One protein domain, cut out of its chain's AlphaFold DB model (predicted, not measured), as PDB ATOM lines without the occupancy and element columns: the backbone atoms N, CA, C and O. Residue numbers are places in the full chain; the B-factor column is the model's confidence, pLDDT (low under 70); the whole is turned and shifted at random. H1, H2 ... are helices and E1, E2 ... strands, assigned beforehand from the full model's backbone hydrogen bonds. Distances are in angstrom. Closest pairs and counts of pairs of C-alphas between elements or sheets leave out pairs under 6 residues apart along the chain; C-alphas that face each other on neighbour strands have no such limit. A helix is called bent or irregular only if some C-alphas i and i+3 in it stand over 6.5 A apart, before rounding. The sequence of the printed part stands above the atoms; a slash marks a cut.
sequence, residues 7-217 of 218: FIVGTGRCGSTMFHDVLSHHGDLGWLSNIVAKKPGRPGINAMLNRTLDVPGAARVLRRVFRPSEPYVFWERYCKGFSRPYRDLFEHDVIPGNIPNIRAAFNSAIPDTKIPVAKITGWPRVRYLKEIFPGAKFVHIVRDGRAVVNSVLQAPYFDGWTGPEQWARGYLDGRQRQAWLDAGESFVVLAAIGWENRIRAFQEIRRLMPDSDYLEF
ATOM      1  N   PHE A   7     131.244 135.899 163.311       98.56
ATOM      2  CA  PHE A   7     130.882 134.766 162.471       98.56
ATOM      3  C   PHE A   7     129.371 134.687 162.274       98.56
ATOM      4  O   PHE A   7     128.612 134.545 163.228       98.56
ATOM      5  N   ILE A   8     128.925 134.729 161.022       98.56
ATOM      6  CA  ILE A   8     127.536 134.438 160.658       98.56
ATOM      7  C   ILE A   8     127.425 132.925 160.491       98.56
ATOM      8  O   ILE A   8     128.020 132.361 159.567       98.56
ATOM      9  N   VAL A   9     126.658 132.283 161.364       98.56
ATOM     10  CA  VAL A   9     126.480 130.832 161.402       98.56
ATOM     11  C   VAL A   9     125.034 130.428 161.163       98.56
ATOM     12  O   VAL A   9     124.108 131.225 161.283       98.56
ATOM     13  N   GLY A  10     124.825 129.177 160.780       97.69
ATOM     14  CA  GLY A  10     123.495 128.601 160.630       97.69
ATOM     15  C   GLY A  10     123.487 127.407 159.698       97.69
ATOM     16  O   GLY A  10     124.499 127.035 159.094       97.69
ATOM     17  N   THR A  11     122.317 126.803 159.543       95.62
ATOM     18  CA  THR A  11     122.173 125.698 158.594       95.62
ATOM     19  C   THR A  11     122.404 126.194 157.163       95.62
ATOM     20  O   THR A  11     122.052 127.320 156.802       95.62
ATOM     21  N   GLY A  12     123.019 125.372 156.309       93.56
ATOM     22  CA  GLY A  12     123.035 125.674 154.876       93.56
ATOM     23  C   GLY A  12     121.597 125.896 154.390       93.56
ATOM     24  O   GLY A  12     120.707 125.148 154.775       93.56
ATOM     25  N   ARG A  13     121.373 126.915 153.546       96.38
ATOM     26  CA  ARG A  13     120.044 127.333 153.033       96.38
ATOM     27  C   ARG A  13     119.123 128.076 154.024       96.38
ATOM     28  O   ARG A  13     117.968 128.334 153.685       96.38
ATOM     29  N   CYS A  14     119.630 128.527 155.175       96.56
ATOM     30  CA  CYS A  14     118.871 129.346 156.138       96.56
ATOM     31  C   CYS A  14     118.624 130.810 155.716       96.56
ATOM     32  O   CYS A  14     117.895 131.516 156.394       96.56
ATOM     33  N   GLY A  15     119.208 131.291 154.612       95.19
ATOM     34  CA  GLY A  15     119.108 132.704 154.203       95.19
ATOM     35  C   GLY A  15     120.286 133.582 154.644       95.19
ATOM     36  O   GLY A  15     120.336 134.761 154.302       95.19
ATOM     37  N   SER A  16     121.301 133.000 155.288       96.69
ATOM     38  CA  SER A  16     122.527 133.696 155.714       96.69
ATOM     39  C   SER A  16     123.288 134.415 154.590       96.69
ATOM     40  O   SER A  16     124.045 135.339 154.861       96.69
ATOM     41  N   THR A  17     123.106 134.033 153.320       95.88
ATOM     42  CA  THR A  17     123.684 134.769 152.179       95.88
ATOM     43  C   THR A  17     123.105 136.173 152.048       95.88
ATOM     44  O   THR A  17     123.877 137.107 151.880       95.88
ATOM     45  N   MET A  18     121.781 136.325 152.152       95.62
ATOM     46  CA  MET A  18     121.132 137.638 152.093       95.62
ATOM     47  C   MET A  18     121.545 138.484 153.298       95.62
ATOM     48  O   MET A  18     121.912 139.642 153.145       95.62
ATOM     49  N   PHE A  19     121.568 137.876 154.485       96.69
ATOM     50  CA  PHE A  19     122.010 138.546 155.706       96.69
ATOM     51  C   PHE A  19     123.463 139.044 155.606       96.69
ATOM     52  O   PHE A  19     123.746 140.207 155.890       96.69
ATOM     53  N   HIS A  20     124.382 138.194 155.132       97.31
ATOM     54  CA  HIS A  20     125.779 138.578 154.918       97.31
ATOM     55  C   HIS A  20     125.919 139.672 153.849       97.31
ATOM     56  O   HIS A  20     126.754 140.558 154.000       97.31
ATOM     57  N   ASP A  21     125.095 139.644 152.799       95.94
ATOM     58  CA  ASP A  21     125.083 140.692 151.778       95.94
ATOM     59  C   ASP A  21     124.664 142.050 152.352       95.94
ATOM     60  O   ASP A  21     125.375 143.035 152.146       95.94
ATOM     61  N   VAL A  22     123.602 142.106 153.160       95.50
ATOM     62  CA  VAL A  22     123.187 143.341 153.849       95.50
ATOM     63  C   VAL A  22     124.300 143.850 154.768       95.50
ATOM     64  O   VAL A  22     124.720 144.998 154.629       95.50
ATOM     65  N   LEU A  23     124.861 142.991 155.629       94.88
ATOM     66  CA  LEU A  23     125.966 143.380 156.518       94.88
ATOM     67  C   LEU A  23     127.199 143.870 155.753       94.88
ATOM     68  O   LEU A  23     127.887 144.777 156.213       94.88
ATOM     69  N   SER A  24     127.459 143.341 154.557       95.06
ATOM     70  CA  SER A  24     128.594 143.765 153.728       95.06
ATOM     71  C   SER A  24     128.549 145.241 153.313       95.06
ATOM     72  O   SER A  24     129.540 145.751 152.784       95.06
ATOM     73  N   HIS A  25     127.406 145.918 153.481       93.38
ATOM     74  CA  HIS A  25     127.232 147.345 153.204       93.38
ATOM     75  C   HIS A  25     127.624 148.246 154.376       93.38
ATOM     76  O   HIS A  25     127.775 149.449 154.177       93.38
ATOM     77  N   HIS A  26     127.826 147.688 155.569       94.62
ATOM     78  CA  HIS A  26     128.228 148.465 156.730       94.62
ATOM     79  C   HIS A  26     129.696 148.899 156.623       94.62
ATOM     80  O   HIS A  26     130.588 148.065 156.451       94.62
ATOM     81  N   GLY A  27     129.943 150.205 156.758       93.25
ATOM     82  CA  GLY A  27     131.260 150.821 156.575       93.25
ATOM     83  C   GLY A  27     132.333 150.292 157.523       93.25
ATOM     84  O   GLY A  27     133.483 150.196 157.131       93.25
ATOM     85  N   ASP A  28     131.989 149.852 158.729       95.50
ATOM     86  CA  ASP A  28     133.003 149.347 159.670       95.50
ATOM     87  C   ASP A  28     133.356 147.866 159.480       95.50
ATOM     88  O   ASP A  28     134.278 147.362 160.120       95.50
ATOM     89  N   LEU A  29     132.645 147.143 158.609       96.31
ATOM     90  CA  LEU A  29     132.814 145.699 158.454       96.31
ATOM     91  C   LEU A  29     133.716 145.369 157.264       96.31
ATOM     92  O   LEU A  29     133.661 145.995 156.205       96.31
ATOM     93  N   GLY A  30     134.543 144.341 157.431       96.75
ATOM     94  CA  GLY A  30     135.368 143.779 156.372       96.75
ATOM     95  C   GLY A  30     135.185 142.272 156.322       96.75
ATOM     96  O   GLY A  30     135.175 141.612 157.355       96.75
ATOM     97  N   TRP A  31     135.038 141.711 155.127       97.25
ATOM     98  CA  TRP A  31     134.573 140.333 154.968       97.25
ATOM     99  C   TRP A  31     135.398 139.524 153.971       97.25
ATOM    100  O   TRP A  31     136.105 140.051 153.102       97.25
ATOM    101  N   LEU A  32     135.316 138.199 154.105       96.81
ATOM    102  CA  LEU A  32     135.954 137.273 153.176       96.81
ATOM    103  C   LEU A  32     135.143 137.145 151.874       96.81
ATOM    104  O   LEU A  32     133.962 136.785 151.874       96.81
ATOM    105  N   SER A  33     135.783 137.424 150.737       96.31
ATOM    106  CA  SER A  33     135.125 137.491 149.428       96.31
ATOM    107  C   SER A  33     135.288 136.251 148.556       96.31
ATOM    108  O   SER A  33     136.147 135.393 148.763       96.31
ATOM    109  N   ASN A  34     134.530 136.225 147.466       95.62
ATOM    110  CA  ASN A  34     134.763 135.304 146.359       95.62
ATOM    111  C   ASN A  34     136.193 135.398 145.771       95.62
ATOM    112  O   ASN A  34     136.657 134.449 145.141       95.62
ATOM    113  N   ILE A  35     136.919 136.504 145.971       95.12
ATOM    114  CA  ILE A  35     138.315 136.661 145.538       95.12
ATOM    115  C   ILE A  35     139.267 135.851 146.415       95.12
ATOM    116  O   ILE A  35     140.161 135.202 145.872       95.12
ATOM    117  N   VAL A  36     139.060 135.814 147.738       94.31
ATOM    118  CA  VAL A  36     139.896 134.966 148.606       94.31
ATOM    119  C   VAL A  36     139.619 133.479 148.367       94.31
ATOM    120  O   VAL A  36     140.545 132.679 148.437       94.31
ATOM    121  N   ALA A  37     138.396 133.112 147.958       90.69
ATOM    122  CA  ALA A  37     138.106 131.752 147.490       90.69
ATOM    123  C   ALA A  37     138.938 131.372 146.248       90.69
ATOM    124  O   ALA A  37     139.442 130.257 146.164       90.69
ATOM    125  N   LYS A  38     139.101 132.304 145.295       92.88
ATOM    126  CA  LYS A  38     139.870 132.091 144.054       92.88
ATOM    127  C   LYS A  38     141.384 132.139 144.263       92.88
ATOM    128  O   LYS A  38     142.120 131.467 143.548       92.88
ATOM    129  N   LYS A  39     141.866 132.971 145.194       92.56
ATOM    130  CA  LYS A  39     143.299 133.182 145.468       92.56
ATOM    131  C   LYS A  39     143.604 133.044 146.970       92.56
ATOM    132  O   LYS A  39     144.064 134.009 147.583       92.56
ATOM    133  N   PRO A  40     143.414 131.853 147.570       90.19
ATOM    134  CA  PRO A  40     143.553 131.651 149.018       90.19
ATOM    135  C   PRO A  40     144.983 131.875 149.534       90.19
ATOM    136  O   PRO A  40     145.169 132.185 150.702       90.19
ATOM    137  N   GLY A  41     146.001 131.766 148.671       90.38
ATOM    138  CA  GLY A  41     147.397 132.063 149.019       90.38
ATOM    139  C   GLY A  41     147.770 133.551 148.993       90.38
ATOM    140  O   GLY A  41     148.914 133.884 149.283       90.38
ATOM    141  N   ARG A  42     146.849 134.449 148.612       93.06
ATOM    142  CA  ARG A  42     147.086 135.905 148.556       93.06
ATOM    143  C   ARG A  42     145.959 136.687 149.253       93.06
ATOM    144  O   ARG A  42     145.319 137.526 148.611       93.06
ATOM    145  N   PRO A  43     145.708 136.441 150.555       93.81
ATOM    146  CA  PRO A  43     144.625 137.082 151.305       93.81
ATOM    147  C   PRO A  43     144.706 138.617 151.306       93.81
ATOM    148  O   PRO A  43     143.670 139.269 151.243       93.81
ATOM    149  N   GLY A  44     145.904 139.209 151.231       96.00
ATOM    150  CA  GLY A  44     146.082 140.667 151.157       96.00
ATOM    151  C   GLY A  44     145.346 141.357 149.998       96.00
ATOM    152  O   GLY A  44     144.950 142.514 150.129       96.00
ATOM    153  N   ILE A  45     145.071 140.649 148.892       95.88
ATOM    154  CA  ILE A  45     144.240 141.181 147.795       95.88
ATOM    155  C   ILE A  45     142.807 141.436 148.289       95.88
ATOM    156  O   ILE A  45     142.206 142.453 147.955       95.88
ATOM    157  N   ASN A  46     142.266 140.537 149.116       96.94
ATOM    158  CA  ASN A  46     140.950 140.704 149.730       96.94
ATOM    159  C   ASN A  46     140.919 141.922 150.659       96.94
ATOM    160  O   ASN A  46     139.945 142.676 150.641       96.94
ATOM    161  N   ALA A  47     141.989 142.141 151.430       96.69
ATOM    162  CA  ALA A  47     142.086 143.292 152.321       96.69
ATOM    163  C   ALA A  47     142.116 144.602 151.527       96.69
ATOM    164  O   ALA A  47     141.361 145.522 151.829       96.69
ATOM    165  N   MET A  48     142.927 144.667 150.467       96.50
ATOM    166  CA  MET A  48     142.982 145.831 149.582       96.50
ATOM    167  C   MET A  48     141.594 146.184 149.029       96.50
ATOM    168  O   MET A  48     141.161 147.323 149.167       96.50
ATOM    169  N   LEU A  49     140.869 145.200 148.482       96.06
ATOM    170  CA  LEU A  49     139.537 145.423 147.908       96.06
ATOM    171  C   LEU A  49     138.493 145.834 148.957       96.06
ATOM    172  O   LEU A  49     137.653 146.680 148.662       96.06
ATOM    173  N   ASN A  50     138.573 145.303 150.184       96.12
ATOM    174  CA  ASN A  50     137.739 145.776 151.294       96.12
ATOM    175  C   ASN A  50     137.973 147.269 151.586       96.12
ATOM    176  O   ASN A  50     137.001 147.989 151.773       96.12
ATOM    177  N   ARG A  51     139.226 147.756 151.579       94.38
ATOM    178  CA  ARG A  51     139.513 149.201 151.752       94.38
ATOM    179  C   ARG A  51     138.973 150.029 150.592       94.38
ATOM    180  O   ARG A  51     138.484 151.132 150.790       94.38
ATOM    181  N   THR A  52     139.053 149.502 149.371       94.19
ATOM    182  CA  THR A  52     138.578 150.213 148.177       94.19
ATOM    183  C   THR A  52     137.067 150.462 148.204       94.19
ATOM    184  O   THR A  52     136.608 151.389 147.544       94.19
ATOM    185  N   LEU A  53     136.283 149.698 148.975       92.62
ATOM    186  CA  LEU A  53     134.845 149.950 149.133       92.62
ATOM    187  C   LEU A  53     134.529 151.288 149.818       92.62
ATOM    188  O   LEU A  53     133.451 151.823 149.573       92.62
ATOM    189  N   ASP A  54     135.457 151.832 150.608       90.62
ATOM    190  CA  ASP A  54     135.284 153.118 151.301       90.62
ATOM    191  C   ASP A  54     135.570 154.320 150.395       90.62
ATOM    192  O   ASP A  54     135.263 155.459 150.741       90.62
ATOM    193  N   VAL A  55     136.160 154.080 149.219       91.38
ATOM    194  CA  VAL A  55     136.447 155.138 148.253       91.38
ATOM    195  C   VAL A  55     135.131 155.591 147.606       91.38
ATOM    196  O   VAL A  55     134.420 154.757 147.024       91.38
ATOM    197  N   PRO A  56     134.799 156.898 147.642       89.38
ATOM    198  CA  PRO A  56     133.576 157.420 147.044       89.38
ATOM    199  C   PRO A  56     133.396 156.964 145.591       89.38
ATOM    200  O   PRO A  56     134.281 157.105 144.752       89.38
ATOM    201  N   GLY A  57     132.240 156.367 145.289       88.69
ATOM    202  CA  GLY A  57     131.895 155.879 143.949       88.69
ATOM    203  C   GLY A  57     132.482 154.513 143.559       88.69
ATOM    204  O   GLY A  57     131.894 153.839 142.708       88.69
ATOM    205  N   ALA A  58     133.552 154.040 144.207       89.88
ATOM    206  CA  ALA A  58     134.186 152.761 143.873       89.88
ATOM    207  C   ALA A  58     133.279 151.557 144.176       89.88
ATOM    208  O   ALA A  58     133.207 150.613 143.383       89.88
ATOM    209  N   ALA A  59     132.516 151.615 145.275       88.56
ATOM    210  CA  ALA A  59     131.604 150.546 145.683       88.56
ATOM    211  C   ALA A  59     130.586 150.165 144.590       88.56
ATOM    212  O   ALA A  59     130.291 148.981 144.418       88.56
ATOM    213  N   ARG A  60     130.097 151.138 143.805       87.06
ATOM    214  CA  ARG A  60     129.101 150.918 142.736       87.06
ATOM    215  C   ARG A  60     129.610 149.967 141.649       87.06
ATOM    216  O   ARG A  60     128.840 149.181 141.099       87.06
ATOM    217  N   VAL A  61     130.900 150.049 141.336       89.94
ATOM    218  CA  VAL A  61     131.540 149.212 140.315       89.94
ATOM    219  C   VAL A  61     132.065 147.929 140.948       89.94
ATOM    220  O   VAL A  61     131.779 146.835 140.459       89.94
ATOM    221  N   LEU A  62     132.783 148.052 142.067       92.44
ATOM    222  CA  LEU A  62     133.500 146.939 142.680       92.44
ATOM    223  C   LEU A  62     132.558 145.824 143.163       92.44
ATOM    224  O   LEU A  62     132.852 144.646 142.947       92.44
ATOM    225  N   ARG A  63     131.381 146.163 143.710       90.25
ATOM    226  CA  ARG A  63     130.386 145.180 144.192       90.25
ATOM    227  C   ARG A  63     129.841 144.249 143.104       90.25
ATOM    228  O   ARG A  63     129.321 143.173 143.406       90.25
ATOM    229  N   ARG A  64     129.994 144.597 141.819       89.06
ATOM    230  CA  ARG A  64     129.606 143.703 140.713       89.06
ATOM    231  C   ARG A  64     130.423 142.412 140.713       89.06
ATOM    232  O   ARG A  64     129.870 141.360 140.391       89.06
ATOM    233  N   VAL A  65     131.697 142.493 141.108       91.25
ATOM    234  CA  VAL A  65     132.673 141.390 141.050       91.25
ATOM    235  C   VAL A  65     133.193 140.955 142.420       91.25
ATOM    236  O   VAL A  65     133.578 139.796 142.575       91.25
ATOM    237  N   PHE A  66     133.194 141.854 143.404       94.88
ATOM    238  CA  PHE A  66     133.647 141.622 144.770       94.88
ATOM    239  C   PHE A  66     132.427 141.433 145.667       94.88
ATOM    240  O   PHE A  66     131.719 142.395 145.962       94.88
ATOM    241  N   ARG A  67     132.156 140.184 146.060       94.88
ATOM    242  CA  ARG A  67     130.950 139.826 146.819       94.88
ATOM    243  C   ARG A  67     131.282 139.026 148.072       94.88
ATOM    244  O   ARG A  67     132.175 138.167 148.005       94.88
ATOM    245  N   PRO A  68     130.558 139.265 149.180       96.25
ATOM    246  CA  PRO A  68     130.701 138.477 150.394       96.25
ATOM    247  C   PRO A  68     130.454 137.009 150.082       96.25
ATOM    248  O   PRO A  68     129.532 136.646 149.347       96.25
ATOM    249  N   SER A  69     131.315 136.144 150.605       95.38
ATOM    250  CA  SER A  69     131.262 134.721 150.294       95.38
ATOM    251  C   SER A  69     131.551 133.869 151.519       95.38
ATOM    252  O   SER A  69     131.797 134.363 152.615       95.38
ATOM    253  N   GLU A  70     131.503 132.566 151.308       94.94
ATOM    254  CA  GLU A  70     131.852 131.545 152.280       94.94
ATOM    255  C   GLU A  70     132.998 130.727 151.676       94.94
ATOM    256  O   GLU A  70     132.773 129.700 151.032       94.94
ATOM    257  N   PRO A  71     134.236 131.248 151.740       94.00
ATOM    258  CA  PRO A  71     135.347 130.706 150.976       94.00
ATOM    259  C   PRO A  71     135.918 129.472 151.677       94.00
ATOM    260  O   PRO A  71     136.989 129.522 152.273       94.00
ATOM    261  N   TYR A  72     135.228 128.337 151.596       94.88
ATOM    262  CA  TYR A  72     135.684 127.090 152.220       94.88
ATOM    263  C   TYR A  72     137.088 126.662 151.789       94.88
ATOM    264  O   TYR A  72     137.837 126.147 152.608       94.88
ATOM    265  N   VAL A  73     137.489 126.956 150.548       94.75
ATOM    266  CA  VAL A  73     138.851 126.698 150.048       94.75
ATOM    267  C   VAL A  73     139.915 127.468 150.843       94.75
ATOM    268  O   VAL A  73     141.021 126.965 151.036       94.75
ATOM    269  N   PHE A  74     139.592 128.672 151.330       95.12
ATOM    270  CA  PHE A  74     140.482 129.419 152.220       95.12
ATOM    271  C   PHE A  74     140.655 128.674 153.545       95.12
ATOM    272  O   PHE A  74     141.786 128.441 153.956       95.12
ATOM    273  N   TRP A  75     139.565 128.228 154.169       95.44
ATOM    274  CA  TRP A  75     139.635 127.481 155.427       95.44
ATOM    275  C   TRP A  75     140.347 126.131 155.268       95.44
ATOM    276  O   TRP A  75     141.254 125.842 156.038       95.44
ATOM    277  N   GLU A  76     140.045 125.361 154.219       94.88
ATOM    278  CA  GLU A  76     140.665 124.051 153.924       94.88
ATOM    279  C   GLU A  76     142.173 124.100 153.649       94.88
ATOM    280  O   GLU A  76     142.886 123.087 153.713       94.88
ATOM    281  N   ARG A  77     142.692 125.287 153.325       93.00
ATOM    282  CA  ARG A  77     144.133 125.498 153.209       93.00
ATOM    283  C   ARG A  77     144.833 125.388 154.565       93.00
ATOM    284  O   ARG A  77     145.967 124.921 154.595       93.00
ATOM    285  N   TYR A  78     144.173 125.797 155.647       91.06
ATOM    286  CA  TYR A  78     144.762 125.895 156.990       91.06
ATOM    287  C   TYR A  78     144.146 124.916 158.004       91.06
ATOM    288  O   TYR A  78     144.790 124.565 158.988       91.06
ATOM    289  N   CYS A  79     142.918 124.462 157.755       92.38
ATOM    290  CA  CYS A  79     142.114 123.598 158.616       92.38
ATOM    291  C   CYS A  79     141.568 122.443 157.763       92.38
ATOM    292  O   CYS A  79     140.541 122.595 157.103       92.38
ATOM    293  N   LYS A  80     142.270 121.307 157.710       91.25
ATOM    294  CA  LYS A  80     141.831 120.160 156.899       91.25
ATOM    295  C   LYS A  80     140.512 119.592 157.419       91.25
ATOM    296  O   LYS A  80     140.374 119.370 158.616       91.25
ATOM    297  N   GLY A  81     139.563 119.357 156.513       92.25
ATOM    298  CA  GLY A  81     138.239 118.818 156.843       92.25
ATOM    299  C   GLY A  81     137.250 119.867 157.362       92.25
ATOM    300  O   GLY A  81     136.128 119.525 157.730       92.25
ATOM    301  N   PHE A  82     137.628 121.150 157.364       95.69
ATOM    302  CA  PHE A  82     136.790 122.235 157.871       95.69
ATOM    303  C   PHE A  82     135.458 122.380 157.127       95.69
ATOM    304  O   PHE A  82     134.419 122.653 157.728       95.69
ATOM    305  N   SER A  83     135.465 122.209 155.809       93.62
ATOM    306  CA  SER A  83     134.329 122.461 154.921       93.62
ATOM    307  C   SER A  83     133.249 121.389 154.997       93.62
ATOM    308  O   SER A  83     132.062 121.719 154.968       93.62
ATOM    309  N   ARG A  84     133.640 120.118 155.136       92.25
ATOM    310  CA  ARG A  84     132.725 118.967 155.112       92.25
ATOM    311  C   ARG A  84     133.039 117.944 156.215       92.25
ATOM    312  O   ARG A  84     133.327 116.794 155.896       92.25
ATOM    313  N   PRO A  85     132.985 118.326 157.502       94.50
ATOM    314  CA  PRO A  85     133.151 117.369 158.583       94.50
ATOM    315  C   PRO A  85     131.878 116.519 158.740       94.50
ATOM    316  O   PRO A  85     130.760 116.988 158.497       94.50
ATOM    317  N   TYR A  86     132.040 115.259 159.148       91.62
ATOM    318  CA  TYR A  86     130.917 114.337 159.364       91.62
ATOM    319  C   TYR A  86     130.092 114.688 160.615       91.62
ATOM    320  O   TYR A  86     128.915 114.351 160.688       91.62
ATOM    321  N   ARG A  87     130.692 115.414 161.565       94.81
ATOM    322  CA  ARG A  87     130.082 115.972 162.781       94.81
ATOM    323  C   ARG A  87     130.471 117.441 162.949       94.81
ATOM    324  O   ARG A  87     131.252 117.965 162.156       94.81
ATOM    325  N   ASP A  88     129.975 118.091 163.996       97.62
ATOM    326  CA  ASP A  88     130.496 119.403 164.379       97.62
ATOM    327  C   ASP A  88     131.981 119.351 164.768       97.62
ATOM    328  O   ASP A  88     132.466 118.299 165.176       97.62
ATOM    329  N   LEU A  89     132.690 120.476 164.633       97.62
ATOM    330  CA  LEU A  89     134.079 120.639 165.071       97.62
ATOM    331  C   LEU A  89     134.138 121.334 166.436       97.62
ATOM    332  O   LEU A  89     133.500 122.372 166.651       97.62
ATOM    333  N   PHE A  90     134.967 120.796 167.323       97.50
ATOM    334  CA  PHE A  90     135.146 121.234 168.705       97.50
ATOM    335  C   PHE A  90     136.566 121.758 168.955       97.50
ATOM    336  O   PHE A  90     137.433 121.672 168.088       97.50
ATOM    337  N   GLU A  91     136.826 122.293 170.149       97.25
ATOM    338  CA  GLU A  91     138.139 122.838 170.529       97.25
ATOM    339  C   GLU A  91     139.251 121.789 170.381       97.25
ATOM    340  O   GLU A  91     140.322 122.087 169.863       97.25
ATOM    341  N   HIS A  92     138.975 120.531 170.744       96.88
ATOM    342  CA  HIS A  92     139.946 119.435 170.656       96.88
ATOM    343  C   HIS A  92     140.291 119.006 169.220       96.88
ATOM    344  O   HIS A  92     141.237 118.248 169.027       96.88
ATOM    345  N   ASP A  93     139.545 119.474 168.214       97.12
ATOM    346  CA  ASP A  93     139.884 119.247 166.804       97.12
ATOM    347  C   ASP A  93     140.851 120.311 166.260       97.12
ATOM    348  O   ASP A  93     141.342 120.198 165.130       97.12
ATOM    349  N   VAL A  94     141.110 121.382 167.021       96.62
ATOM    350  CA  VAL A  94     142.071 122.413 166.629       96.62
ATOM    351  C   VAL A  94     143.480 121.859 166.786       96.62
ATOM    352  O   VAL A  94     143.889 121.444 167.862       96.62
ATOM    353  N   ILE A  95     144.259 121.907 165.706       95.31
ATOM    354  CA  ILE A  95     145.692 121.600 165.744       95.31
ATOM    355  C   ILE A  95     146.416 122.850 166.270       95.31
ATOM    356  O   ILE A  95     146.480 123.841 165.531       95.31
ATOM    357  N   PRO A  96     146.999 122.843 167.488       94.56
ATOM    358  CA  PRO A  96     147.498 124.073 168.115       94.56
ATOM    359  C   PRO A  96     148.575 124.787 167.289       94.56
ATOM    360  O   PRO A  96     148.561 126.011 167.157       94.56
ATOM    361  N   GLY A  97     149.454 124.024 166.628       94.56
ATOM    362  CA  GLY A  97     150.497 124.564 165.747       94.56
ATOM    363  C   GLY A  97     149.970 125.333 164.526       94.56
ATOM    364  O   GLY A  97     150.694 126.147 163.956       94.56
ATOM    365  N   ASN A  98     148.704 125.138 164.140       94.12
ATOM    366  CA  ASN A  98     148.096 125.850 163.015       94.12
ATOM    367  C   ASN A  98     147.465 127.188 163.423       94.12
ATOM    368  O   ASN A  98     147.250 128.029 162.548       94.12
ATOM    369  N   ILE A  99     147.197 127.424 164.716       96.38
ATOM    370  CA  ILE A  99     146.506 128.634 165.197       96.38
ATOM    371  C   ILE A  99     147.198 129.925 164.720       96.38
ATOM    372  O   ILE A  99     146.501 130.777 164.156       96.38
ATOM    373  N   PRO A 100     148.534 130.097 164.853       96.19
ATOM    374  CA  PRO A 100     149.198 131.314 164.385       96.19
ATOM    375  C   PRO A 100     149.017 131.538 162.880       96.19
ATOM    376  O   PRO A 100     148.739 132.657 162.451       96.19
ATOM    377  N   ASN A 101     149.089 130.467 162.085       94.69
ATOM    378  CA  ASN A 101     148.940 130.524 160.630       94.69
ATOM    379  C   ASN A 101     147.506 130.868 160.212       94.69
ATOM    380  O   ASN A 101     147.310 131.693 159.319       94.69
ATOM    381  N   ILE A 102     146.505 130.283 160.878       95.38
ATOM    382  CA  ILE A 102     145.086 130.578 160.636       95.38
ATOM    383  C   ILE A 102     144.801 132.045 160.964       95.38
ATOM    384  O   ILE A 102     144.250 132.768 160.131       95.38
ATOM    385  N   ARG A 103     145.232 132.510 162.146       96.06
ATOM    386  CA  ARG A 103     145.071 133.909 162.567       96.06
ATOM    387  C   ARG A 103     145.769 134.864 161.606       96.06
ATOM    388  O   ARG A 103     145.156 135.838 161.183       96.06
ATOM    389  N   ALA A 104     147.013 134.586 161.213       95.00
ATOM    390  CA  ALA A 104     147.763 135.426 160.278       95.00
ATOM    391  C   ALA A 104     147.092 135.499 158.894       95.00
ATOM    392  O   ALA A 104     146.948 136.583 158.321       95.00
ATOM    393  N   ALA A 105     146.623 134.368 158.365       94.88
ATOM    394  CA  ALA A 105     145.924 134.322 157.083       94.88
ATOM    395  C   ALA A 105     144.581 135.063 157.129       94.88
ATOM    396  O   ALA A 105     144.269 135.843 156.229       94.88
ATOM    397  N   PHE A 106     143.795 134.855 158.188       96.00
ATOM    398  CA  PHE A 106     142.502 135.515 158.361       96.00
ATOM    399  C   PHE A 106     142.675 137.025 158.561       96.00
ATOM    400  O   PHE A 106     142.026 137.830 157.892       96.00
ATOM    401  N   ASN A 107     143.633 137.420 159.400       94.56
ATOM    402  CA  ASN A 107     143.940 138.822 159.646       94.56
ATOM    403  C   ASN A 107     144.498 139.511 158.401       94.56
ATOM    404  O   ASN A 107     144.110 140.635 158.122       94.56
ATOM    405  N   SER A 108     145.339 138.866 157.600       95.38
ATOM    406  CA  SER A 108     145.816 139.476 156.349       95.38
ATOM    407  C   SER A 108     144.731 139.593 155.272       95.38
ATOM    408  O   SER A 108     144.909 140.348 154.316       95.38
ATOM    409  N   ALA A 109     143.600 138.890 155.408       96.19
ATOM    410  CA  ALA A 109     142.490 138.972 154.462       96.19
ATOM    411  C   ALA A 109     141.605 140.205 154.668       96.19
ATOM    412  O   ALA A 109     140.900 140.602 153.741       96.19
ATOM    413  N   ILE A 110     141.634 140.822 155.849       96.12
ATOM    414  CA  ILE A 110     140.752 141.931 156.226       96.12
ATOM    415  C   ILE A 110     141.602 143.145 156.633       96.12
ATOM    416  O   ILE A 110     142.619 142.960 157.289       96.12
ATOM    417  N   PRO A 111     141.241 144.392 156.302       95.06
ATOM    418  CA  PRO A 111     141.952 145.570 156.804       95.06
ATOM    419  C   PRO A 111     141.880 145.689 158.326       95.06
ATOM    420  O   PRO A 111     140.878 145.324 158.924       95.06
ATOM    421  N   ASP A 112     142.902 146.262 158.956       93.62
ATOM    422  CA  ASP A 112     142.892 146.479 160.413       93.62
ATOM    423  C   ASP A 112     141.940 147.600 160.851       93.62
ATOM    424  O   ASP A 112     141.570 147.678 162.016       93.62
ATOM    425  N   THR A 113     141.495 148.430 159.907       93.44
ATOM    426  CA  THR A 113     140.467 149.460 160.110       93.44
ATOM    427  C   THR A 113     139.045 148.896 160.157       93.44
ATOM    428  O   THR A 113     138.102 149.664 160.304       93.44
ATOM    429  N   LYS A 114     138.869 147.579 159.988       95.50
ATOM    430  CA  LYS A 114     137.562 146.930 159.856       95.50
ATOM    431  C   LYS A 114     137.375 145.843 160.907       95.50
ATOM    432  O   LYS A 114     138.322 145.130 161.246       95.50
ATOM    433  N   ILE A 115     136.134 145.658 161.341       96.62
ATOM    434  CA  ILE A 115     135.703 144.494 162.114       96.62
ATOM    435  C   ILE A 115     135.612 143.297 161.158       96.62
ATOM    436  O   ILE A 115     134.876 143.371 160.165       96.62
ATOM    437  N   PRO A 116     136.350 142.199 161.400       97.31
ATOM    438  CA  PRO A 116     136.308 141.034 160.528       97.31
ATOM    439  C   PRO A 116     134.968 140.304 160.596       97.31
ATOM    440  O   PRO A 116     134.475 139.998 161.677       97.31
ATOM    441  N   VAL A 117     134.419 139.950 159.436       97.62
ATOM    442  CA  VAL A 117     133.197 139.154 159.302       97.62
ATOM    443  C   VAL A 117     133.447 137.953 158.396       97.62
ATOM    444  O   VAL A 117     134.000 138.073 157.298       97.62
ATOM    445  N   ALA A 118     133.003 136.777 158.828       97.56
ATOM    446  CA  ALA A 118     132.994 135.583 157.993       97.56
ATOM    447  C   ALA A 118     131.681 134.820 158.142       97.56
ATOM    448  O   ALA A 118     131.119 134.718 159.224       97.56
ATOM    449  N   LYS A 119     131.194 134.253 157.040       97.94
ATOM    450  CA  LYS A 119     130.009 133.393 157.039       97.94
ATOM    451  C   LYS A 119     130.432 131.936 156.938       97.94
ATOM    452  O   LYS A 119     131.252 131.621 156.077       97.94
ATOM    453  N   ILE A 120     129.870 131.080 157.793       97.44
ATOM    454  CA  ILE A 120     130.169 129.646 157.878       97.44
ATOM    455  C   ILE A 120     128.873 128.893 158.194       97.44
ATOM    456  O   ILE A 120     128.262 129.088 159.234       97.44
ATOM    457  N   THR A 121     128.433 128.032 157.287       97.00
ATOM    458  CA  THR A 121     127.163 127.305 157.360       97.00
ATOM    459  C   THR A 121     127.359 125.789 157.465       97.00
ATOM    460  O   THR A 121     128.454 125.244 157.318       97.00
ATOM    461  N   GLY A 122     126.281 125.065 157.762       96.38
ATOM    462  CA  GLY A 122     126.334 123.618 157.976       96.38
ATOM    463  C   GLY A 122     126.418 123.303 159.461       96.38
ATOM    464  O   GLY A 122     125.456 123.582 160.171       96.38
ATOM    465  N   TRP A 123     127.516 122.696 159.911       97.88
ATOM    466  CA  TRP A 123     127.766 122.479 161.337       97.88
ATOM    467  C   TRP A 123     128.186 123.778 162.048       97.88
ATOM    468  O   TRP A 123     128.823 124.617 161.400       97.88
ATOM    469  N   PRO A 124     127.858 123.954 163.343       98.00
ATOM    470  CA  PRO A 124     128.114 125.194 164.074       98.00
ATOM    471  C   PRO A 124     129.564 125.682 164.056       98.00
ATOM    472  O   PRO A 124     129.805 126.860 163.793       98.00
ATOM    473  N   ARG A 125     130.522 124.796 164.344       98.00
ATOM    474  CA  ARG A 125     131.966 125.061 164.478       98.00
ATOM    475  C   ARG A 125     132.302 126.184 165.463       98.00
ATOM    476  O   ARG A 125     133.401 126.727 165.429       98.00
ATOM    477  N   VAL A 126     131.365 126.548 166.338       98.38
ATOM    478  CA  VAL A 126     131.493 127.698 167.246       98.38
ATOM    479  C   VAL A 126     132.614 127.466 168.247       98.38
ATOM    480  O   VAL A 126     133.482 128.314 168.407       98.38
ATOM    481  N   ARG A 127     132.640 126.273 168.838       98.12
ATOM    482  CA  ARG A 127     133.660 125.810 169.781       98.12
ATOM    483  C   ARG A 127     135.058 125.803 169.152       98.12
ATOM    484  O   ARG A 127     135.966 126.462 169.645       98.12
ATOM    485  N   TYR A 128     135.190 125.188 167.976       98.25
ATOM    486  CA  TYR A 128     136.419 125.220 167.175       98.25
ATOM    487  C   TYR A 128     136.906 126.649 166.870       98.25
ATOM    488  O   TYR A 128     138.085 126.969 167.011       98.25
ATOM    489  N   LEU A 129     135.998 127.536 166.452       98.00
ATOM    490  CA  LEU A 129     136.339 128.917 166.108       98.00
ATOM    491  C   LEU A 129     136.649 129.773 167.337       98.00
ATOM    492  O   LEU A 129     137.483 130.664 167.216       98.00
ATOM    493  N   LYS A 130     136.037 129.506 168.496       97.62
ATOM    494  CA  LYS A 130     136.360 130.156 169.775       97.62
ATOM    495  C   LYS A 130     137.763 129.805 170.257       97.62
ATOM    496  O   LYS A 130     138.483 130.699 170.685       97.62
ATOM    497  N   GLU A 131     138.179 128.552 170.109       97.69
ATOM    498  CA  GLU A 131     139.555 128.141 170.416       97.69
ATOM    499  C   GLU A 131     140.568 128.911 169.545       97.69
ATOM    500  O   GLU A 131     141.568 129.451 170.027       97.69
ATOM    501  N   ILE A 132     140.270 129.078 168.251       97.56
ATOM    502  CA  ILE A 132     141.123 129.869 167.352       97.56
ATOM    503  C   ILE A 132     140.995 131.370 167.631       97.56
ATOM    504  O   ILE A 132     141.991 132.081 167.549       97.56
ATOM    505  N   PHE A 133     139.818 131.885 167.965       97.44
ATOM    506  CA  PHE A 133     139.536 133.307 168.163       97.44
ATOM    507  C   PHE A 133     138.717 133.506 169.454       97.44
ATOM    508  O   PHE A 133     137.489 133.579 169.391       97.44
ATOM    509  N   PRO A 134     139.368 133.632 170.627       96.50
ATOM    510  CA  PRO A 134     138.671 133.649 171.919       96.50
ATOM    511  C   PRO A 134     137.605 134.742 172.060       96.50
ATOM    512  O   PRO A 134     136.533 134.492 172.610       96.50
ATOM    513  N   GLY A 135     137.851 135.932 171.504       96.81
ATOM    514  CA  GLY A 135     136.900 137.048 171.518       96.81
ATOM    515  C   GLY A 135     135.831 137.003 170.420       96.81
ATOM    516  O   GLY A 135     135.023 137.923 170.320       96.81
ATOM    517  N   ALA A 136     135.790 135.953 169.591       97.88
ATOM    518  CA  ALA A 136     134.846 135.867 168.481       97.88
ATOM    519  C   ALA A 136     133.383 135.911 168.935       97.88
ATOM    520  O   ALA A 136     133.016 135.307 169.948       97.88
ATOM    521  N   LYS A 137     132.550 136.567 168.126       98.12
ATOM    522  CA  LYS A 137     131.094 136.651 168.304       98.12
ATOM    523  C   LYS A 137     130.374 135.919 167.182       98.12
ATOM    524  O   LYS A 137     130.882 135.836 166.065       98.12
ATOM    525  N   PHE A 138     129.176 135.420 167.456       98.62
ATOM    526  CA  PHE A 138     128.423 134.562 166.550       98.62
ATOM    527  C   PHE A 138     127.006 135.087 166.351       98.62
ATOM    528  O   PHE A 138     126.298 135.387 167.309       98.62
ATOM    529  N   VAL A 139     126.586 135.162 165.091       98.25
ATOM    530  CA  VAL A 139     125.220 135.497 164.690       98.25
ATOM    531  C   VAL A 139     124.610 134.278 164.010       98.25
ATOM    532  O   VAL A 139     124.982 133.940 162.887       98.25
ATOM    533  N   HIS A 140     123.694 133.602 164.694       98.44
ATOM    534  CA  HIS A 140     123.009 132.409 164.222       98.44
ATOM    535  C   HIS A 140     121.730 132.759 163.462       98.44
ATOM    536  O   HIS A 140     120.821 133.372 164.012       98.44
ATOM    537  N   ILE A 141     121.654 132.338 162.201       98.06
ATOM    538  CA  ILE A 141     120.473 132.492 161.352       98.06
ATOM    539  C   ILE A 141     119.695 131.176 161.311       98.06
ATOM    540  O   ILE A 141     120.187 130.156 160.809       98.06
ATOM    541  N   VAL A 142     118.456 131.223 161.792       97.31
ATOM    542  CA  VAL A 142     117.502 130.113 161.803       97.31
ATOM    543  C   VAL A 142     116.406 130.379 160.776       97.31
ATOM    544  O   VAL A 142     116.034 131.514 160.512       97.31
ATOM    545  N   ARG A 143     115.904 129.310 160.160       96.69
ATOM    546  CA  ARG A 143     114.775 129.342 159.227       96.69
ATOM    547  C   ARG A 143     113.950 128.074 159.405       96.69
ATOM    548  O   ARG A 143     114.492 127.054 159.829       96.69
ATOM    549  N   ASP A 144     112.672 128.128 159.029       97.31
ATOM    550  CA  ASP A 144     111.781 126.965 158.965       97.31
ATOM    551  C   ASP A 144     112.464 125.753 158.304       97.31
ATOM    552  O   ASP A 144     112.892 125.806 157.143       97.31
ATOM    553  N   GLY A 145     112.541 124.652 159.054       96.94
ATOM    554  CA  GLY A 145     113.200 123.424 158.627       96.94
ATOM    555  C   GLY A 145     112.607 122.812 157.367       96.94
ATOM    556  O   GLY A 145     113.359 122.318 156.533       96.94
ATOM    557  N   ARG A 146     111.293 122.924 157.149       97.69
ATOM    558  CA  ARG A 146     110.627 122.412 155.938       97.69
ATOM    559  C   ARG A 146     111.144 123.137 154.698       97.69
ATOM    560  O   ARG A 146     111.503 122.508 153.703       97.69
ATOM    561  N   ALA A 147     111.256 124.464 154.784       97.62
ATOM    562  CA  ALA A 147     111.792 125.288 153.705       97.62
ATOM    563  C   ALA A 147     113.291 125.031 153.473       97.62
ATOM    564  O   ALA A 147     113.743 124.991 152.325       97.62
ATOM    565  N   VAL A 148     114.061 124.836 154.551       98.06
ATOM    566  CA  VAL A 148     115.489 124.498 154.463       98.06
ATOM    567  C   VAL A 148     115.687 123.136 153.801       98.06
ATOM    568  O   VAL A 148     116.464 123.054 152.853       98.06
ATOM    569  N   VAL A 149     114.967 122.097 154.234       98.19
ATOM    570  CA  VAL A 149     115.045 120.737 153.675       98.19
ATOM    571  C   VAL A 149     114.701 120.740 152.191       98.19
ATOM    572  O   VAL A 149     115.515 120.285 151.385       98.19
ATOM    573  N   ASN A 150     113.567 121.341 151.813       98.06
ATOM    574  CA  ASN A 150     113.177 121.461 150.409       98.06
ATOM    575  C   ASN A 150     114.269 122.157 149.575       98.06
ATOM    576  O   ASN A 150     114.627 121.704 148.491       98.06
ATOM    577  N   SER A 151     114.871 123.228 150.104       97.62
ATOM    578  CA  SER A 151     115.943 123.927 149.395       97.62
ATOM    579  C   SER A 151     117.275 123.168 149.368       97.62
ATOM    580  O   SER A 151     118.049 123.383 148.435       97.62
ATOM    581  N   VAL A 152     117.589 122.366 150.389       96.75
ATOM    582  CA  VAL A 152     118.816 121.560 150.458       96.75
ATOM    583  C   VAL A 152     118.779 120.449 149.421       96.75
ATOM    584  O   VAL A 152     119.797 120.229 148.779       96.75
ATOM    585  N   LEU A 153     117.630 119.800 149.222       96.94
ATOM    586  CA  LEU A 153     117.464 118.732 148.226       96.94
ATOM    587  C   LEU A 153     117.777 119.192 146.793       96.94
ATOM    588  O   LEU A 153     118.196 118.390 145.970       96.94
ATOM    589  N   GLN A 154     117.628 120.488 146.515       96.19
ATOM    590  CA  GLN A 154     117.939 121.112 145.223       96.19
ATOM    591  C   GLN A 154     119.370 121.680 145.151       96.19
ATOM    592  O   GLN A 154     119.757 122.295 144.158       96.19
ATOM    593  N   ALA A 155     120.156 121.569 146.226       94.56
ATOM    594  CA  ALA A 155     121.492 122.145 146.293       94.56
ATOM    595  C   ALA A 155     122.546 121.173 145.731       94.56
ATOM    596  O   ALA A 155     122.539 119.997 146.088       94.56
ATOM    597  N   PRO A 156     123.543 121.662 144.966       92.69
ATOM    598  CA  PRO A 156     124.550 120.806 144.326       92.69
ATOM    599  C   PRO A 156     125.500 120.111 145.313       92.69
ATOM    600  O   PRO A 156     126.255 119.227 144.929       92.69
ATOM    601  N   TYR A 157     125.502 120.534 146.578       90.31
ATOM    602  CA  TYR A 157     126.319 119.952 147.644       90.31
ATOM    603  C   TYR A 157     125.537 118.994 148.550       90.31
ATOM    604  O   TYR A 157     126.087 118.527 149.550       90.31
ATOM    605  N   PHE A 158     124.241 118.771 148.299       94.06
ATOM    606  CA  PHE A 158     123.548 117.678 148.974       94.06
ATOM    607  C   PHE A 158     124.230 116.365 148.599       94.06
ATOM    608  O   PHE A 158     124.723 116.229 147.495       94.06
ATOM    609  N   ASP A 159     124.351 115.455 149.550       92.56
ATOM    610  CA  ASP A 159     125.149 114.237 149.436       92.56
ATOM    611  C   ASP A 159     124.406 113.025 150.006       92.56
ATOM    612  O   ASP A 159     125.011 111.999 150.268       92.56
ATOM    613  N   GLY A 160     123.083 113.114 150.185       92.88
ATOM    614  CA  GLY A 160     122.294 112.024 150.772       92.88
ATOM    615  C   GLY A 160     122.368 110.706 149.993       92.88
ATOM    616  O   GLY A 160     122.217 109.647 150.589       92.88
ATOM    617  N   TRP A 161     122.672 110.751 148.693       93.50
ATOM    618  CA  TRP A 161     122.854 109.556 147.860       93.50
ATOM    619  C   TRP A 161     124.119 108.750 148.185       93.50
ATOM    620  O   TRP A 161     124.246 107.629 147.706       93.50
ATOM    621  N   THR A 162     125.057 109.281 148.981       93.69
ATOM    622  CA  THR A 162     126.205 108.496 149.474       93.69
ATOM    623  C   THR A 162     125.842 107.613 150.669       93.69
ATOM    624  O   THR A 162     126.692 106.877 151.161       93.69
ATOM    625  N   GLY A 163     124.607 107.718 151.168       93.00
ATOM    626  CA  GLY A 163     124.146 107.044 152.376       93.00
ATOM    627  C   GLY A 163     124.554 107.762 153.676       93.00
ATOM    628  O   GLY A 163     125.523 108.538 153.693       93.00
ATOM    629  N   PRO A 164     123.813 107.521 154.775       92.50
ATOM    630  CA  PRO A 164     124.057 108.142 156.081       92.50
ATOM    631  C   PRO A 164     125.411 107.787 156.714       92.50
ATOM    632  O   PRO A 164     125.863 108.465 157.636       92.50
ATOM    633  N   GLU A 165     126.076 106.740 156.233       91.06
ATOM    634  CA  GLU A 165     127.387 106.298 156.707       91.06
ATOM    635  C   GLU A 165     128.538 107.155 156.150       91.06
ATOM    636  O   GLU A 165     129.605 107.203 156.759       91.06
ATOM    637  N   GLN A 166     128.340 107.836 155.013       89.69
ATOM    638  CA  GLN A 166     129.405 108.578 154.313       89.69
ATOM    639  C   GLN A 166     129.131 110.081 154.150       89.69
ATOM    640  O   GLN A 166     130.035 110.845 153.811       89.69
ATOM    641  N   TRP A 167     127.898 110.531 154.377       92.81
ATOM    642  CA  TRP A 167     127.515 111.935 154.209       92.81
ATOM    643  C   TRP A 167     128.071 112.869 155.310       92.81
ATOM    644  O   TRP A 167     128.450 112.454 156.406       92.81
ATOM    645  N   ALA A 168     128.048 114.185 155.069       91.50
ATOM    646  CA  ALA A 168     128.549 115.192 156.019       91.50
ATOM    647  C   ALA A 168     127.462 115.779 156.959       91.50
ATOM    648  O   ALA A 168     127.427 116.993 157.221       91.50
ATOM    649  N   ARG A 169     126.496 114.961 157.404       94.38
ATOM    650  CA  ARG A 169     125.292 115.410 158.153       94.38
ATOM    651  C   ARG A 169     125.011 114.620 159.437       94.38
ATOM    652  O   ARG A 169     123.959 114.801 160.048       94.38
ATOM    653  N   GLY A 170     125.996 113.851 159.894       93.38
ATOM    654  CA  GLY A 170     125.982 113.209 161.204       93.38
ATOM    655  C   GLY A 170     125.356 111.829 161.172       93.38
ATOM    656  O   GLY A 170     124.638 111.472 160.242       93.38
ATOM    657  N   TYR A 171     125.647 111.045 162.198       93.62
ATOM    658  CA  TYR A 171     125.094 109.706 162.320       93.62
ATOM    659  C   TYR A 171     123.590 109.752 162.589       93.62
ATOM    660  O   TYR A 171     123.068 110.723 163.140       93.62
ATOM    661  N   LEU A 172     122.908 108.682 162.192       96.25
ATOM    662  CA  LEU A 172     121.520 108.439 162.555       96.25
ATOM    663  C   LEU A 172     121.505 107.692 163.885       96.25
ATOM    664  O   LEU A 172     122.085 106.606 163.984       96.25
ATOM    665  N   ASP A 173     120.832 108.258 164.887       95.38
ATOM    666  CA  ASP A 173     120.495 107.505 166.095       95.38
ATOM    667  C   ASP A 173     119.499 106.369 165.771       95.38
ATOM    668  O   ASP A 173     118.960 106.287 164.665       95.38
ATOM    669  N   GLY A 174     119.257 105.454 166.716       97.12
ATOM    670  CA  GLY A 174     118.390 104.292 166.470       97.12
ATOM    671  C   GLY A 174     116.972 104.671 166.027       97.12
ATOM    672  O   GLY A 174     116.404 104.027 165.145       97.12
ATOM    673  N   ARG A 175     116.426 105.767 166.569       97.38
ATOM    674  CA  ARG A 175     115.098 106.275 166.205       97.38
ATOM    675  C   ARG A 175     115.106 106.861 164.794       97.38
ATOM    676  O   ARG A 175     114.202 106.577 164.015       97.38
ATOM    677  N   GLN A 176     116.102 107.678 164.467       97.88
ATOM    678  CA  GLN A 176     116.261 108.284 163.145       97.88
ATOM    679  C   GLN A 176     116.514 107.223 162.072       97.88
ATOM    680  O   GLN A 176     115.951 107.315 160.983       97.88
ATOM    681  N   ARG A 177     117.316 106.196 162.386       98.12
ATOM    682  CA  ARG A 177     117.555 105.055 161.496       98.12
ATOM    683  C   ARG A 177     116.263 104.306 161.212       98.12
ATOM    684  O   ARG A 177     115.958 104.100 160.043       98.12
ATOM    685  N   GLN A 178     115.483 103.977 162.242       98.25
ATOM    686  CA  GLN A 178     114.193 103.319 162.043       98.25
ATOM    687  C   GLN A 178     113.239 104.185 161.211       98.25
ATOM    688  O   GLN A 178     112.693 103.708 160.227       98.25
ATOM    689  N   ALA A 179     113.123 105.481 161.519       98.12
ATOM    690  CA  ALA A 179     112.261 106.396 160.768       98.12
ATOM    691  C   ALA A 179     112.660 106.530 159.285       98.12
ATOM    692  O   ALA A 179     111.801 106.692 158.421       98.12
ATOM    693  N   TRP A 180     113.958 106.477 158.980       98.06
ATOM    694  CA  TRP A 180     114.450 106.489 157.603       98.06
ATOM    695  C   TRP A 180     114.146 105.174 156.869       98.06
ATOM    696  O   TRP A 180     113.707 105.222 155.720       98.06
ATOM    697  N   LEU A 181     114.309 104.026 157.539       98.19
ATOM    698  CA  LEU A 181     113.960 102.706 156.998       98.19
ATOM    699  C   LEU A 181     112.449 102.565 156.756       98.19
ATOM    700  O   LEU A 181     112.045 102.162 155.669       98.19
ATOM    701  N   ASP A 182     111.615 102.976 157.716       98.50
ATOM    702  CA  ASP A 182     110.147 102.969 157.603       98.50
ATOM    703  C   ASP A 182     109.657 103.846 156.438       98.50
ATOM    704  O   ASP A 182     108.616 103.584 155.837       98.50
ATOM    705  N   ALA A 183     110.427 104.880 156.090       98.12
ATOM    706  CA  ALA A 183     110.175 105.754 154.950       98.12
ATOM    707  C   ALA A 183     110.766 105.236 153.623       98.12
ATOM    708  O   ALA A 183     110.850 106.006 152.661       98.12
ATOM    709  N   GLY A 184     111.210 103.976 153.564       97.88
ATOM    710  CA  GLY A 184     111.789 103.369 152.363       97.88
ATOM    711  C   GLY A 184     113.099 104.028 151.936       97.88
ATOM    712  O   GLY A 184     113.286 104.315 150.757       97.88
ATOM    713  N   GLU A 185     113.964 104.351 152.903       97.31
ATOM    714  CA  GLU A 185     115.263 105.002 152.680       97.31
ATOM    715  C   GLU A 185     115.167 106.371 151.968       97.31
ATOM    716  O   GLU A 185     116.112 106.859 151.344       97.31
ATOM    717  N   SER A 186     114.030 107.060 152.120       97.56
ATOM    718  CA  SER A 186     113.745 108.341 151.467       97.56
ATOM    719  C   SER A 186     114.821 109.410 151.702       97.56
ATOM    720  O   SER A 186     115.094 109.817 152.836       97.56
ATOM    721  N   PHE A 187     115.360 109.975 150.614       97.38
ATOM    722  CA  PHE A 187     116.297 111.103 150.685       97.38
ATOM    723  C   PHE A 187     115.678 112.376 151.271       97.38
ATOM    724  O   PHE A 187     116.403 113.207 151.818       97.38
ATOM    725  N   VAL A 188     114.351 112.531 151.201       97.56
ATOM    726  CA  VAL A 188     113.645 113.656 151.831       97.56
ATOM    727  C   VAL A 188     113.695 113.520 153.350       97.56
ATOM    728  O   VAL A 188     114.059 114.473 154.043       97.56
ATOM    729  N   VAL A 189     113.392 112.324 153.866       97.94
ATOM    730  CA  VAL A 189     113.476 112.022 155.303       97.94
ATOM    731  C   VAL A 189     114.922 112.104 155.780       97.94
ATOM    732  O   VAL A 189     115.195 112.742 156.796       97.94
ATOM    733  N   LEU A 190     115.867 111.578 154.998       97.88
ATOM    734  CA  LEU A 190     117.291 111.684 155.297       97.88
ATOM    735  C   LEU A 190     117.753 113.150 155.365       97.88
ATOM    736  O   LEU A 190     118.436 113.554 156.304       97.88
ATOM    737  N   ALA A 191     117.337 113.997 154.419       97.69
ATOM    738  CA  ALA A 191     117.645 115.425 154.455       97.69
ATOM    739  C   ALA A 191     117.052 116.127 155.691       97.69
ATOM    740  O   ALA A 191     117.719 116.993 156.266       97.69
ATOM    741  N   ALA A 192     115.840 115.745 156.113       98.12
ATOM    742  CA  ALA A 192     115.203 116.256 157.325       98.12
ATOM    743  C   ALA A 192     115.967 115.861 158.595       98.12
ATOM    744  O   ALA A 192     116.265 116.732 159.412       98.12
ATOM    745  N   ILE A 193     116.379 114.597 158.708       97.94
ATOM    746  CA  ILE A 193     117.241 114.105 159.794       97.94
ATOM    747  C   ILE A 193     118.563 114.885 159.832       97.94
ATOM    748  O   ILE A 193     118.991 115.364 160.879       97.94
ATOM    749  N   GLY A 194     119.202 115.089 158.679       97.00
ATOM    750  CA  GLY A 194     120.468 115.824 158.607       97.00
ATOM    751  C   GLY A 194     120.334 117.307 158.973       97.00
ATOM    752  O   GLY A 194     121.292 117.928 159.443       97.00
ATOM    753  N   TRP A 195     119.159 117.901 158.751       97.56
ATOM    754  CA  TRP A 195     118.835 119.234 159.259       97.56
ATOM    755  C   TRP A 195     118.615 119.211 160.775       97.56
ATOM    756  O   TRP A 195     119.201 120.039 161.474       97.56
ATOM    757  N   GLU A 196     117.845 118.244 161.280       97.62
ATOM    758  CA  GLU A 196     117.593 118.054 162.710       97.62
ATOM    759  C   GLU A 196     118.903 117.913 163.494       97.62
ATOM    760  O   GLU A 196     119.110 118.638 164.466       97.62
ATOM    761  N   ASN A 197     119.826 117.068 163.025       97.44
ATOM    762  CA  ASN A 197     121.142 116.864 163.636       97.44
ATOM    763  C   ASN A 197     121.915 118.180 163.813       97.44
ATOM    764  O   ASN A 197     122.491 118.441 164.869       97.44
ATOM    765  N   ARG A 198     121.892 119.049 162.798       97.44
ATOM    766  CA  ARG A 198     122.577 120.347 162.855       97.44
ATOM    767  C   ARG A 198     121.872 121.332 163.774       97.44
ATOM    768  O   ARG A 198     122.547 122.063 164.492       97.44
ATOM    769  N   ILE A 199     120.541 121.360 163.770       97.44
ATOM    770  CA  ILE A 199     119.779 122.223 164.678       97.44
ATOM    771  C   ILE A 199     119.984 121.808 166.132       97.44
ATOM    772  O   ILE A 199     120.185 122.684 166.966       97.44
ATOM    773  N   ARG A 200     120.015 120.504 166.434       97.44
ATOM    774  CA  ARG A 200     120.357 120.008 167.775       97.44
ATOM    775  C   ARG A 200     121.745 120.495 168.205       97.44
ATOM    776  O   ARG A 200     121.868 121.063 169.285       97.44
ATOM    777  N   ALA A 201     122.749 120.406 167.328       98.00
ATOM    778  CA  ALA A 201     124.082 120.944 167.613       98.00
ATOM    779  C   ALA A 201     124.065 122.468 167.867       98.00
ATOM    780  O   ALA A 201     124.672 122.946 168.821       98.00
ATOM    781  N   PHE A 202     123.322 123.254 167.078       98.00
ATOM    782  CA  PHE A 202     123.168 124.693 167.345       98.00
ATOM    783  C   PHE A 202     122.445 124.987 168.669       98.00
ATOM    784  O   PHE A 202     122.821 125.925 169.369       98.00
ATOM    785  N   GLN A 203     121.441 124.190 169.040       97.50
ATOM    786  CA  GLN A 203     120.743 124.324 170.323       97.50
ATOM    787  C   GLN A 203     121.669 124.042 171.511       97.50
ATOM    788  O   GLN A 203     121.565 124.721 172.532       97.50
ATOM    789  N   GLU A 204     122.587 123.083 171.384       97.44
ATOM    790  CA  GLU A 204     123.632 122.852 172.387       97.44
ATOM    791  C   GLU A 204     124.552 124.067 172.514       97.44
ATOM    792  O   GLU A 204     124.763 124.560 173.621       97.44
ATOM    793  N   ILE A 205     125.021 124.622 171.391       97.69
ATOM    794  CA  ILE A 205     125.836 125.844 171.401       97.69
ATOM    795  C   ILE A 205     125.101 127.008 172.073       97.69
ATOM    796  O   ILE A 205     125.695 127.696 172.903       97.69
ATOM    797  N   ARG A 206     123.811 127.207 171.778       96.50
ATOM    798  CA  ARG A 206     123.008 128.277 172.386       96.50
ATOM    799  C   ARG A 206     122.952 128.181 173.913       96.50
ATOM    800  O   ARG A 206     122.883 129.220 174.563       96.50
ATOM    801  N   ARG A 207     122.962 126.962 174.469       96.31
ATOM    802  CA  ARG A 207     122.967 126.713 175.924       96.31
ATOM    803  C   ARG A 207     124.337 126.941 176.557       96.31
ATOM    804  O   ARG A 207     124.400 127.305 177.724       96.31
ATOM    805  N   LEU A 208     125.412 126.678 175.813       95.31
ATOM    806  CA  LEU A 208     126.786 126.754 176.313       95.31
ATOM    807  C   LEU A 208     127.391 128.158 176.209       95.31
ATOM    808  O   LEU A 208     128.271 128.496 176.997       95.31
ATOM    809  N   MET A 209     126.974 128.954 175.222       95.19
ATOM    810  CA  MET A 209     127.568 130.264 174.948       95.19
ATOM    811  C   MET A 209     126.856 131.396 175.698       95.19
ATOM    812  O   MET A 209     125.622 131.413 175.736       95.19
ATOM    813  N   PRO A 210     127.604 132.378 176.236       95.00
ATOM    814  CA  PRO A 210     127.005 133.563 176.836       95.00
ATOM    815  C   PRO A 210     126.321 134.432 175.772       95.00
ATOM    816  O   PRO A 210     126.769 134.509 174.625       95.00
ATOM    817  N   ASP A 211     125.272 135.154 176.174       92.88
ATOM    818  CA  ASP A 211     124.509 136.052 175.290       92.88
ATOM    819  C   ASP A 211     125.369 137.173 174.676       92.88
ATOM    820  O   ASP A 211     125.053 137.687 173.605       92.88
ATOM    821  N   SER A 212     126.491 137.532 175.315       94.12
ATOM    822  CA  SER A 212     127.461 138.504 174.790       94.12
ATOM    823  C   SER A 212     128.162 138.039 173.509       94.12
ATOM    824  O   SER A 212     128.634 138.868 172.723       94.12
ATOM    825  N   ASP A 213     128.232 136.721 173.313       96.19
ATOM    826  CA  ASP A 213     129.043 136.081 172.282       96.19
ATOM    827  C   ASP A 213     128.182 135.389 171.225       96.19
ATOM    828  O   ASP A 213     128.694 135.052 170.158       96.19
ATOM    829  N   TYR A 214     126.891 135.178 171.492       97.94
ATOM    830  CA  TYR A 214     125.997 134.429 170.618       97.94
ATOM    831  C   TYR A 214     124.609 135.068 170.524       97.94
ATOM    832  O   TYR A 214     123.861 135.118 171.498       97.94
ATOM    833  N   LEU A 215     124.239 135.488 169.315       97.31
ATOM    834  CA  LEU A 215     122.943 136.082 168.996       97.31
ATOM    835  C   LEU A 215     122.205 135.227 167.964       97.31
ATOM    836  O   LEU A 215     122.765 134.917 166.917       97.31
ATOM    837  N   GLU A 216     120.947 134.873 168.222       97.06
ATOM    838  CA  GLU A 216     120.110 134.084 167.309       97.06
ATOM    839  C   GLU A 216     118.985 134.928 166.693       97.06
ATOM    840  O   GLU A 216     118.262 135.619 167.406       97.06
ATOM    841  N   PHE A 217     118.810 134.815 165.375       94.12
ATOM    842  CA  PHE A 217     117.702 135.387 164.608       94.12
ATOM    843  C   PHE A 217     116.872 134.269 163.969       94.12
ATOM    844  O   PHE A 217     117.437 133.333 163.398       94.12
TER     845      PHE A 217
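This is residues 7 to 217 of the 218 residues of the protein "Sulfotransferase" of Aquisalimonas sp. 2447 (UniProt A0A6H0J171). A strongly twisted sheet of five parallel strands makes the core, with H1 on one face and the long H10 on the other. H10 reaches past the sheet to H8 and H9 at one end of the domain; H2, H3, H5, H6 and H7 make a second connected group, with H4 near H3 towards the far end. The 211 printed residues run E1 H1 E2 H2 H3 H4 H5 H6 E3 H7 E4 H8 H9 H10 E5, mixed helices and strands, with sheet order E2 E3 E1 E4 E5. The whole is compact, radius of gyration of the C-alphas 18.0 A, but elongated, spanning 60 by 37 by 33 A.

E1 is residues 7 to 10, from C-alpha 7 at (130.882, 134.766, 162.471). H1 (16 to 23), E2 (29 to 31), H2 (34 to 38), H3 (43 to 52, 14.8 A), H4 (58 to 62) and H5 (72 to 78) follow. H6 (96 to 109, 20.8 A) is irregular: C-alphas 97 and 100 are 7.0 A apart. Then come E3 (115 to 121, 19.8 A), H7 (126 to 132), E4 (137 to 141), H8 (145 to 153), H9 (174 to 182), H10 (187 to 208, 31.8 A) and E5 (214 to 217), ending at C-alpha 217 at (117.702, 135.387, 164.608).

Within hydrogen-bond range are N 30 and O 115 for E2 and E3 (2.9 A), N 8 and O 118 for E3 and E1 (2.8 A), N 7 and O 137 for E1 and E4 (2.8 A), and N 140 and O 215 for E4 and E5 (2.7 A). E1, H1, E2 and E3, H7, E4 are split strand-helix-strand units, another strand between their two, with right-handed crossovers; E2, H2 to H6, E3 and E4, H8 to H10, E5 are units of neighbour strands. H1 runs along the strands at a height over the sheet of 8.3 A; H10 is on the opposite face at 10.6 A, slantwise to them. H8 touches H10 (C-alphas 149 and 192, 5.8 A). H9 and H10 form a helical hairpin (180 and 189, 6.1 A). H3 touches H2 (43 and 36, 5.8 A) and H6 (43 and 109, 4.3 A). H5 touches H2 (73 and 37, 5.7 A). H6 only just touches H5 and H7, with 3 pairs of C-alphas within 8 A each. Every O i to N i+4 pair is within range except in H5 (2 of 3), H6 (8 of 10) and H10 (17 of 18).

The farthest C-alphas, Pro 56 and Asp 182, are 60.2 A apart. The printed part has no cut. The links H5 to H6 and H8 to H9 are long. No printed residue is under 70 in pLDDT.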